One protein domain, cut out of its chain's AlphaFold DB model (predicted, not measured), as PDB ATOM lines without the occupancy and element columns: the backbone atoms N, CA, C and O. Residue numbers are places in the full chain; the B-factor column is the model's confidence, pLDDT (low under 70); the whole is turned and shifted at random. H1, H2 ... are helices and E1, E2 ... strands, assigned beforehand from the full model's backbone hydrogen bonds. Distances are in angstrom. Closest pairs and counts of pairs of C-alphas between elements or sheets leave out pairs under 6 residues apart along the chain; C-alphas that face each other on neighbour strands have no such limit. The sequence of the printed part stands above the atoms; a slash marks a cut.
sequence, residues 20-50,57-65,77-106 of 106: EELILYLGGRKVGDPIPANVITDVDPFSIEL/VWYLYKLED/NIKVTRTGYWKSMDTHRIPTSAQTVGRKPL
ATOM      1  N   GLU A  20     127.144 209.872 184.216       88.31
ATOM      2  CA  GLU A  20     126.319 208.678 184.440       88.31
ATOM      3  C   GLU A  20     124.834 208.946 184.164       88.31
ATOM      4  O   GLU A  20     124.202 208.162 183.453       88.31
ATOM      5  N   GLU A  21     124.285 210.057 184.660       88.12
ATOM      6  CA  GLU A  21     122.890 210.440 184.409       88.12
ATOM      7  C   GLU A  21     122.620 210.617 182.914       88.12
ATOM      8  O   GLU A  21     121.610 210.121 182.421       88.12
ATOM      9  N   LEU A  22     123.543 211.238 182.172       87.00
ATOM     10  CA  LEU A  22     123.438 211.378 180.716       87.00
ATOM     11  C   LEU A  22     123.426 210.015 180.008       87.00
ATOM     12  O   LEU A  22     122.661 209.810 179.067       87.00
ATOM     13  N   ILE A  23     124.241 209.058 180.452       87.19
ATOM     14  CA  ILE A  23     124.308 207.725 179.837       87.19
ATOM     15  C   ILE A  23     123.066 206.902 180.151       87.19
ATOM     16  O   ILE A  23     122.536 206.239 179.261       87.19
ATOM     17  N   LEU A  24     122.603 206.927 181.399       85.38
ATOM     18  CA  LEU A  24     121.377 206.242 181.799       85.38
ATOM     19  C   LEU A  24     120.168 206.843 181.083       85.38
ATOM     20  O   LEU A  24     119.315 206.098 180.604       85.38
ATOM     21  N   TYR A  25     120.147 208.171 180.941       84.19
ATOM     22  CA  TYR A  25     119.161 208.890 180.149       84.19
ATOM     23  C   TYR A  25     119.151 208.386 178.701       84.19
ATOM     24  O   TYR A  25     118.129 207.902 178.224       84.19
ATOM     25  N   LEU A  26     120.296 208.426 178.010       81.31
ATOM     26  CA  LEU A  26     120.398 208.018 176.607       81.31
ATOM     27  C   LEU A  26     120.106 206.524 176.405       81.31
ATOM     28  O   LEU A  26     119.396 206.161 175.472       81.31
ATOM     29  N   GLY A  27     120.628 205.661 177.278       80.69
ATOM     30  CA  GLY A  27     120.456 204.210 177.193       80.69
ATOM     31  C   GLY A  27     119.055 203.723 177.573       80.69
ATOM     32  O   GLY A  27     118.669 202.624 177.183       80.69
ATOM     33  N   GLY A  28     118.295 204.522 178.326       78.75
ATOM     34  CA  GLY A  28     116.914 204.220 178.701       78.75
ATOM     35  C   GLY A  28     115.881 204.565 177.628       78.75
ATOM     36  O   GLY A  28     114.759 204.059 177.705       78.75
ATOM     37  N   ARG A  29     116.242 205.395 176.637       77.88
ATOM     38  CA  ARG A  29     115.308 205.881 175.615       77.88
ATOM     39  C   ARG A  29     114.954 204.825 174.572       77.88
ATOM     40  O   ARG A  29     115.799 204.075 174.090       77.88
ATOM     41  N   LYS A  30     113.687 204.823 174.171       80.38
ATOM     42  CA  LYS A  30     113.091 203.973 173.138       80.38
ATOM     43  C   LYS A  30     112.467 204.822 172.035       80.38
ATOM     44  O   LYS A  30     112.166 206.001 172.215       80.38
ATOM     45  N   VAL A  31     112.252 204.205 170.873       77.38
ATOM     46  CA  VAL A  31     111.520 204.838 169.766       77.38
ATOM     47  C   VAL A  31     110.130 205.247 170.258       77.38
ATOM     48  O   VAL A  31     109.383 204.411 170.763       77.38
ATOM     49  N   GLY A  32     109.795 206.529 170.101       77.69
ATOM     50  CA  GLY A  32     108.536 207.113 170.568       77.69
ATOM     51  C   GLY A  32     108.602 207.780 171.946       77.69
ATOM     52  O   GLY A  32     107.635 208.439 172.321       77.69
ATOM     53  N   ASP A  33     109.717 207.666 172.678       80.38
ATOM     54  CA  ASP A  33     109.882 208.386 173.942       80.38
ATOM     55  C   ASP A  33     109.928 209.904 173.714       80.38
ATOM     56  O   ASP A  33     110.583 210.366 172.766       80.38
ATOM     57  N   PRO A  34     109.292 210.697 174.598       82.25
ATOM     58  CA  PRO A  34     109.269 212.146 174.469       82.25
ATOM     59  C   PRO A  34     110.687 212.727 174.482       82.25
ATOM     60  O   PRO A  34     111.571 212.280 175.215       82.25
ATOM     61  N   ILE A  35     110.905 213.740 173.645       79.50
ATOM     62  CA  ILE A  35     112.152 214.504 173.592       79.50
ATOM     63  C   ILE A  35     112.050 215.646 174.616       79.50
ATOM     64  O   ILE A  35     111.075 216.397 174.554       79.50
ATOM     65  N   PRO A  36     113.016 215.796 175.544       80.56
ATOM     66  CA  PRO A  36     113.063 216.930 176.455       80.56
ATOM     67  C   PRO A  36     113.126 218.241 175.695       80.56
ATOM     68  O   PRO A  36     113.756 218.327 174.642       80.56
ATOM     69  N   ALA A  37     112.555 219.288 176.280       79.31
ATOM     70  CA  ALA A  37     112.513 220.606 175.657       79.31
ATOM     71  C   ALA A  37     113.906 221.188 175.345       79.31
ATOM     72  O   ALA A  37     114.036 222.021 174.456       79.31
ATOM     73  N   ASN A  38     114.941 220.754 176.066       78.31
ATOM     74  CA  ASN A  38     116.318 221.224 175.923       78.31
ATOM     75  C   ASN A  38     117.208 220.297 175.071       78.31
ATOM     76  O   ASN A  38     118.430 220.448 175.083       78.31
ATOM     77  N   VAL A  39     116.616 219.322 174.372       80.69
ATOM     78  CA  VAL A  39     117.323 218.413 173.464       80.69
ATOM     79  C   VAL A  39     116.910 218.697 172.030       80.69
ATOM     80  O   VAL A  39     115.735 218.606 171.679       80.69
ATOM     81  N   ILE A  40     117.893 218.985 171.183       82.25
ATOM     82  CA  ILE A  40     117.688 219.161 169.745       82.25
ATOM     83  C   ILE A  40     117.879 217.809 169.057       82.25
ATOM     84  O   ILE A  40     118.939 217.189 169.182       82.25
ATOM     85  N   THR A  41     116.863 217.353 168.324       81.00
ATOM     86  CA  THR A  41     116.920 216.144 167.487       81.00
ATOM     87  C   THR A  41     117.026 216.490 166.012       81.00
ATOM     88  O   THR A  41     116.836 217.638 165.621       81.00
ATOM     89  N   ASP A  42     117.333 215.482 165.192       76.75
ATOM     90  CA  ASP A  42     117.276 215.551 163.721       76.75
ATOM     91  C   ASP A  42     118.193 216.612 163.092       76.75
ATOM     92  O   ASP A  42     118.026 217.003 161.937       76.75
ATOM     93  N   VAL A  43     119.204 217.050 163.841       75.94
ATOM     94  CA  VAL A  43     120.245 217.961 163.368       75.94
ATOM     95  C   VAL A  43     121.566 217.213 163.299       75.94
ATOM     96  O   VAL A  43     121.921 216.453 164.202       75.94
ATOM     97  N   ASP A  44     122.322 217.442 162.225       77.00
ATOM     98  CA  ASP A  44     123.706 216.993 162.173       77.00
ATOM     99  C   ASP A  44     124.553 217.864 163.117       77.00
ATOM    100  O   ASP A  44     124.741 219.050 162.818       77.00
ATOM    101  N   PRO A  45     125.091 217.324 164.231       74.94
ATOM    102  CA  PRO A  45     125.865 218.106 165.198       74.94
ATOM    103  C   PRO A  45     127.080 218.793 164.570       74.94
ATOM    104  O   PRO A  45     127.527 219.829 165.053       74.94
ATOM    105  N   PHE A  46     127.604 218.249 163.469       76.56
ATOM    106  CA  PHE A  46     128.766 218.802 162.774       76.56
ATOM    107  C   PHE A  46     128.417 219.977 161.847       76.56
ATOM    108  O   PHE A  46     129.316 220.657 161.359       76.56
ATOM    109  N   SER A  47     127.128 220.245 161.622       76.31
ATOM    110  CA  SER A  47     126.651 221.365 160.804       76.31
ATOM    111  C   SER A  47     126.328 222.633 161.604       76.31
ATOM    112  O   SER A  47     126.110 223.682 160.998       76.31
ATOM    113  N   ILE A  48     126.310 222.566 162.944       73.25
ATOM    114  CA  ILE A  48     125.965 223.714 163.793       73.25
ATOM    115  C   ILE A  48     127.179 224.622 163.997       73.25
ATOM    116  O   ILE A  48     128.250 224.182 164.416       73.25
ATOM    117  N   GLU A  49     126.983 225.916 163.759       71.81
ATOM    118  CA  GLU A  49     127.955 226.952 164.100       71.81
ATOM    119  C   GLU A  49     127.686 227.485 165.510       71.81
ATOM    120  O   GLU A  49     126.717 228.203 165.748       71.81
ATOM    121  N   LEU A  50     128.563 227.128 166.450       66.94
ATOM    122  CA  LEU A  50     128.421 227.467 167.871       66.94
ATOM    123  C   LEU A  50     128.715 228.949 168.185       66.94
ATOM    124  O   LEU A  50     128.295 229.436 169.230       66.94
ATOM    125  N   VAL A  57     125.802 225.554 176.633       80.44
ATOM    126  CA  VAL A  57     125.782 224.095 176.459       80.44
ATOM    127  C   VAL A  57     124.532 223.699 175.688       80.44
ATOM    128  O   VAL A  57     123.436 224.123 176.039       80.44
ATOM    129  N   TRP A  58     124.705 222.834 174.691       79.44
ATOM    130  CA  TRP A  58     123.625 222.271 173.885       79.44
ATOM    131  C   TRP A  58     123.620 220.749 174.007       79.44
ATOM    132  O   TRP A  58     124.677 220.117 173.936       79.44
ATOM    133  N   TYR A  59     122.433 220.155 174.134       82.38
ATOM    134  CA  TYR A  59     122.254 218.706 174.074       82.38
ATOM    135  C   TYR A  59     121.687 218.330 172.715       82.38
ATOM    136  O   TYR A  59     120.557 218.678 172.380       82.38
ATOM    137  N   LEU A  60     122.484 217.616 171.928       81.69
ATOM    138  CA  LEU A  60     122.081 217.143 170.614       81.69
ATOM    139  C   LEU A  60     121.927 215.635 170.646       81.69
ATOM    140  O   LEU A  60     122.804 214.921 171.136       81.69
ATOM    141  N   TYR A  61     120.826 215.155 170.088       77.06
ATOM    142  CA  TYR A  61     120.573 213.735 169.950       77.06
ATOM    143  C   TYR A  61     120.487 213.370 168.474       77.06
ATOM    144  O   TYR A  61     119.579 213.793 167.758       77.06
ATOM    145  N   LYS A  62     121.443 212.550 168.036       73.25
ATOM    146  CA  LYS A  62     121.430 211.922 166.722       73.25
ATOM    147  C   LYS A  62     121.162 210.436 166.911       73.25
ATOM    148  O   LYS A  62     121.982 209.735 167.500       73.25
ATOM    149  N   LEU A  63     120.034 209.963 166.393       66.44
ATOM    150  CA  LEU A  63     119.827 208.535 166.211       66.44
ATOM    151  C   LEU A  63     120.778 208.096 165.090       66.44
ATOM    152  O   LEU A  63     120.686 208.599 163.970       66.44
ATOM    153  N   GLU A  64     121.751 207.236 165.386       65.38
ATOM    154  CA  GLU A  64     122.516 206.612 164.309       65.38
ATOM    155  C   GLU A  64     121.576 205.663 163.564       65.38
ATOM    156  O   GLU A  64     121.131 204.656 164.118       65.38
ATOM    157  N   ASP A  65     121.273 205.985 162.304       51.78
ATOM    158  CA  ASP A  65     120.790 204.976 161.369       51.78
ATOM    159  C   ASP A  65     121.789 203.818 161.387       51.78
ATOM    160  O   ASP A  65     123.005 204.040 161.381       51.78
ATOM    161  N   ASN A  77     140.288 210.645 161.574       70.06
ATOM    162  CA  ASN A  77     139.110 210.897 162.419       70.06
ATOM    163  C   ASN A  77     138.715 212.394 162.452       70.06
ATOM    164  O   ASN A  77     138.495 212.968 163.521       70.06
ATOM    165  N   ILE A  78     138.710 213.056 161.296       77.31
ATOM    166  CA  ILE A  78     138.477 214.483 161.119       77.31
ATOM    167  C   ILE A  78     137.157 214.671 160.362       77.31
ATOM    168  O   ILE A  78     137.010 214.185 159.243       77.31
ATOM    169  N   LYS A  79     136.203 215.399 160.952       80.75
ATOM    170  CA  LYS A  79     134.941 215.811 160.319       80.75
ATOM    171  C   LYS A  79     134.964 217.306 160.031       80.75
ATOM    172  O   LYS A  79     134.990 218.107 160.957       80.75
ATOM    173  N   VAL A  80     134.968 217.680 158.758       79.62
ATOM    174  CA  VAL A  80     135.032 219.083 158.320       79.62
ATOM    175  C   VAL A  80     133.674 219.766 158.507       79.62
ATOM    176  O   VAL A  80     132.638 219.174 158.215       79.62
ATOM    177  N   THR A  81     133.688 221.010 158.975       80.00
ATOM    178  CA  THR A  81     132.525 221.902 159.079       80.00
ATOM    179  C   THR A  81     132.709 223.102 158.150       80.00
ATOM    180  O   THR A  81     133.752 223.256 157.514       80.00
ATOM    181  N   ARG A  82     131.708 223.985 158.060       77.62
ATOM    182  CA  ARG A  82     131.793 225.187 157.213       77.62
ATOM    183  C   ARG A  82     132.960 226.107 157.595       77.62
ATOM    184  O   ARG A  82     133.545 226.736 156.721       77.62
ATOM    185  N   THR A  83     133.288 226.181 158.883       80.56
ATOM    186  CA  THR A  83     134.272 227.121 159.447       80.56
ATOM    187  C   THR A  83     135.497 226.437 160.053       80.56
ATOM    188  O   THR A  83     136.415 227.118 160.502       80.56
ATOM    189  N   GLY A  84     135.560 225.102 160.055       83.94
ATOM    190  CA  GLY A  84     136.652 224.371 160.691       83.94
ATOM    191  C   GLY A  84     136.517 222.860 160.563       83.94
ATOM    192  O   GLY A  84     136.105 222.335 159.532       83.94
ATOM    193  N   TYR A  85     136.912 222.136 161.608       84.69
ATOM    194  CA  TYR A  85     136.792 220.684 161.661       84.69
ATOM    195  C   TYR A  85     136.740 220.176 163.104       84.69
ATOM    196  O   TYR A  85     137.287 220.783 164.020       84.69
ATOM    197  N   TRP A  86     136.132 219.011 163.287       81.44
ATOM    198  CA  TRP A  86     136.172 218.216 164.505       81.44
ATOM    199  C   TRP A  86     137.210 217.119 164.347       81.44
ATOM    200  O   TRP A  86     137.206 216.425 163.336       81.44
ATOM    201  N   LYS A  87     138.074 216.926 165.339       83.62
ATOM    202  CA  LYS A  87     139.002 215.793 165.396       83.62
ATOM    203  C   LYS A  87     138.611 214.916 166.576       83.62
ATOM    204  O   LYS A  87     138.509 215.424 167.688       83.62
ATOM    205  N   SER A  88     138.405 213.620 166.347       79.06
ATOM    206  CA  SER A  88     138.159 212.693 167.456       79.06
ATOM    207  C   SER A  88     139.364 212.671 168.389       79.06
ATOM    208  O   SER A  88     140.497 212.489 167.939       79.06
ATOM    209  N   MET A  89     139.095 212.831 169.678       78.75
ATOM    210  CA  MET A  89     140.059 212.622 170.754       78.75
ATOM    211  C   MET A  89     139.866 211.239 171.371       78.75
ATOM    212  O   MET A  89     138.893 210.535 171.070       78.75
ATOM    213  N   ASP A  90     140.803 210.853 172.231       79.50
ATOM    214  CA  ASP A  90     140.700 209.627 173.010       79.50
ATOM    215  C   ASP A  90     139.427 209.641 173.863       79.50
ATOM    216  O   ASP A  90     139.075 210.640 174.491       79.50
ATOM    217  N   THR A  91     138.709 208.519 173.879       81.25
ATOM    218  CA  THR A  91     137.446 208.396 174.619       81.25
ATOM    219  C   THR A  91     137.650 207.684 175.944       81.25
ATOM    220  O   THR A  91     138.248 206.609 175.973       81.25
ATOM    221  N   HIS A  92     137.055 208.207 177.009       81.62
ATOM    222  CA  HIS A  92     136.977 207.543 178.304       81.62
ATOM    223  C   HIS A  92     135.709 206.706 178.399       81.62
ATOM    224  O   HIS A  92     134.627 207.116 177.970       81.62
ATOM    225  N   ARG A  93     135.855 205.506 178.962       86.38
ATOM    226  CA  ARG A  93     134.730 204.638 179.300       86.38
ATOM    227  C   ARG A  93     134.133 205.114 180.617       86.38
ATOM    228  O   ARG A  93     134.848 205.194 181.611       86.38
ATOM    229  N   ILE A  94     132.831 205.356 180.625       85.56
ATOM    230  CA  ILE A  94     132.100 205.739 181.829       85.56
ATOM    231  C   ILE A  94     131.283 204.523 182.278       85.56
ATOM    232  O   ILE A  94     130.354 204.114 181.567       85.56
ATOM    233  N   PRO A  95     131.660 203.874 183.395       83.19
ATOM    234  CA  PRO A  95     130.826 202.845 183.994       83.19
ATOM    235  C   PRO A  95     129.570 203.498 184.579       83.19
ATOM    236  O   PRO A  95     129.643 204.595 185.123       83.19
ATOM    237  N   THR A  96     128.431 202.817 184.478       82.56
ATOM    238  CA  THR A  96     127.215 203.210 185.198       82.56
ATOM    239  C   THR A  96     126.878 202.154 186.245       82.56
ATOM    240  O   THR A  96     127.395 201.036 186.207       82.56
ATOM    241  N   SER A  97     126.009 202.506 187.183       79.31
ATOM    242  CA  SER A  97     125.389 201.590 188.145       79.31
ATOM    243  C   SER A  97     124.482 200.541 187.482       79.31
ATOM    244  O   SER A  97     124.151 199.533 188.106       79.31
ATOM    245  N   ALA A  98     124.111 200.742 186.212       74.62
ATOM    246  CA  ALA A  98     123.419 199.765 185.378       74.62
ATOM    247  C   ALA A  98     124.399 198.978 184.485       74.62
ATOM    248  O   ALA A  98     125.595 199.248 184.418       74.62
ATOM    249  N   GLN A  99     123.883 198.002 183.731       75.81
ATOM    250  CA  GLN A  99     124.695 197.264 182.751       75.81
ATOM    251  C   GLN A  99     125.120 198.136 181.547       75.81
ATOM    252  O   GLN A  99     125.984 197.739 180.763       75.81
ATOM    253  N   THR A 100     124.533 199.327 181.404       77.38
ATOM    254  CA  THR A 100     124.843 200.298 180.351       77.38
ATOM    255  C   THR A 100     126.230 200.904 180.559       77.38
ATOM    256  O   THR A 100     126.637 201.234 181.670       77.38
ATOM    257  N   VAL A 101     126.972 201.083 179.471       82.56
ATOM    258  CA  VAL A 101     128.301 201.699 179.481       82.56
ATOM    259  C   VAL A 101     128.303 202.822 178.460       82.56
ATOM    260  O   VAL A 101     127.941 202.597 177.307       82.56
ATOM    261  N   GLY A 102     128.750 204.007 178.867       81.88
ATOM    262  CA  GLY A 102     128.929 205.133 177.957       81.88
ATOM    263  C   GLY A 102     130.382 205.362 177.571       81.88
ATOM    264  O   GLY A 102     131.318 204.828 178.177       81.88
ATOM    265  N   ARG A 103     130.566 206.186 176.542       82.81
ATOM    266  CA  ARG A 103     131.869 206.666 176.082       82.81
ATOM    267  C   ARG A 103     131.791 208.174 175.892       82.81
ATOM    268  O   ARG A 103     130.847 208.650 175.272       82.81
ATOM    269  N   LYS A 104     132.791 208.897 176.389       83.81
ATOM    270  CA  LYS A 104     132.897 210.352 176.246       83.81
ATOM    271  C   LYS A 104     134.293 210.724 175.739       83.81
ATOM    272  O   LYS A 104     135.263 210.204 176.293       83.81
ATOM    273  N   PRO A 105     134.424 211.536 174.678       78.81
ATOM    274  CA  PRO A 105     135.719 212.078 174.266       78.81
ATOM    275  C   PRO A 105     136.291 212.983 175.368       78.81
ATOM    276  O   PRO A 105     135.522 213.663 176.048       78.81
ATOM    277  N   LEU A 106     137.613 212.931 175.564       62.28
ATOM    278  CA  LEU A 106     138.348 213.811 176.482       62.28
ATOM    279  C   LEU A 106     138.209 215.292 176.136       62.28
ATOM    280  O   LEU A 106     138.272 215.614 174.927       62.28
TER     281      LEU A 106
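AT A GLANCE: This is residues 20 to 50, 57 to 65 and 77 to 106 of the 106 residues of the protein "NAC domain-containing protein" of Ananas comosus var. bracteatus (UniProt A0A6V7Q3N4). The printed part is a loose, open assembly of small pieces: a helix, H1, set near the strand E6 of a five-residue-a-strand hairpin, E5 and E6, with two smaller strand pairs set away from it. The chain goes from H1 to a short parallel pair, E1 and E2, then to a small hairpin, E3 and E4, at one end, and then to the hairpin E5 and E6, which brings it back to H1. The 70 printed residues hold one named helix and six named strands, in the order H1, E1, E2, E3, E4, E5, E6; the three sheets have two strands each, E1 and E2 parallel, the other two antiparallel. The class is mixed, helices and strands, with 31 residues, under half, in named elements. The whole is loose, with a radius of gyration of the C-alphas of 13.9 A, and spans 38 by 28 by 25 A.

HOW THE PARTS SIT: H1, residues 20 to 28, has every O i to N i+4 pair within hydrogen-bond range. E1, residues 39 to 41, and E2, residues 59 to 61, are parallel neighbours at 31 degrees; N 40 and O 59 are 2.9 A apart, within hydrogen-bond range. E3, residues 78 to 80, and E4, residues 85 to 87, form an antiparallel hairpin at 166 degrees, with N 86 and O 79 at 2.7 A. E5, residues 91 to 95, and E6, residues 101 to 105, form an antiparallel hairpin at 151 degrees, with N 92 and O 104 at 2.8 A and N 94 and O 102 at 2.9 A. H1 and E6 have 3 pairs of C-alphas within 8 A, the closest being those of Ile 23 and Gly 102, 5.6 A. H1 and E5 have 2 such pairs, the closest being those of Glu 20 and Ile 94, 7.0 A. Among the pairs that are apart are H1 and E2, E2 and E3, E2 and E6, and E4 and E5.

IN THESE COORDINATES: H1 begins at C-alpha 20, (126.319, 208.678, 184.440), and measures 11.9 A from first to last C-alpha. E1 measures 6.4 A, E2 6.7 A, E3 6.4 A and E4 6.5 A. E5 measures 12.7 A from C-alpha 91 at (137.446, 208.396, 174.619). E6 measures 13.8 A and ends at C-alpha 105, (135.719, 212.078, 174.266).

THE WHOLE: The C-alphas of Arg 82 and Ser 97 are the two farthest apart, 39.4 A. Residues 51 to 56 are not printed, and C-alphas 50 and 57 are 9.6 A apart across that cut; residues 66 to 76 are not printed either, with 19.3 A between C-alphas 65 and 77. Of the links printed whole, that from H1 to E1 is short, and those from E3 to E4, E4 to E5 and E5 to E6 are tight. The mean pLDDT of the printed part is 78.9, and residues 50, 63 to 65 and 106 are under 70.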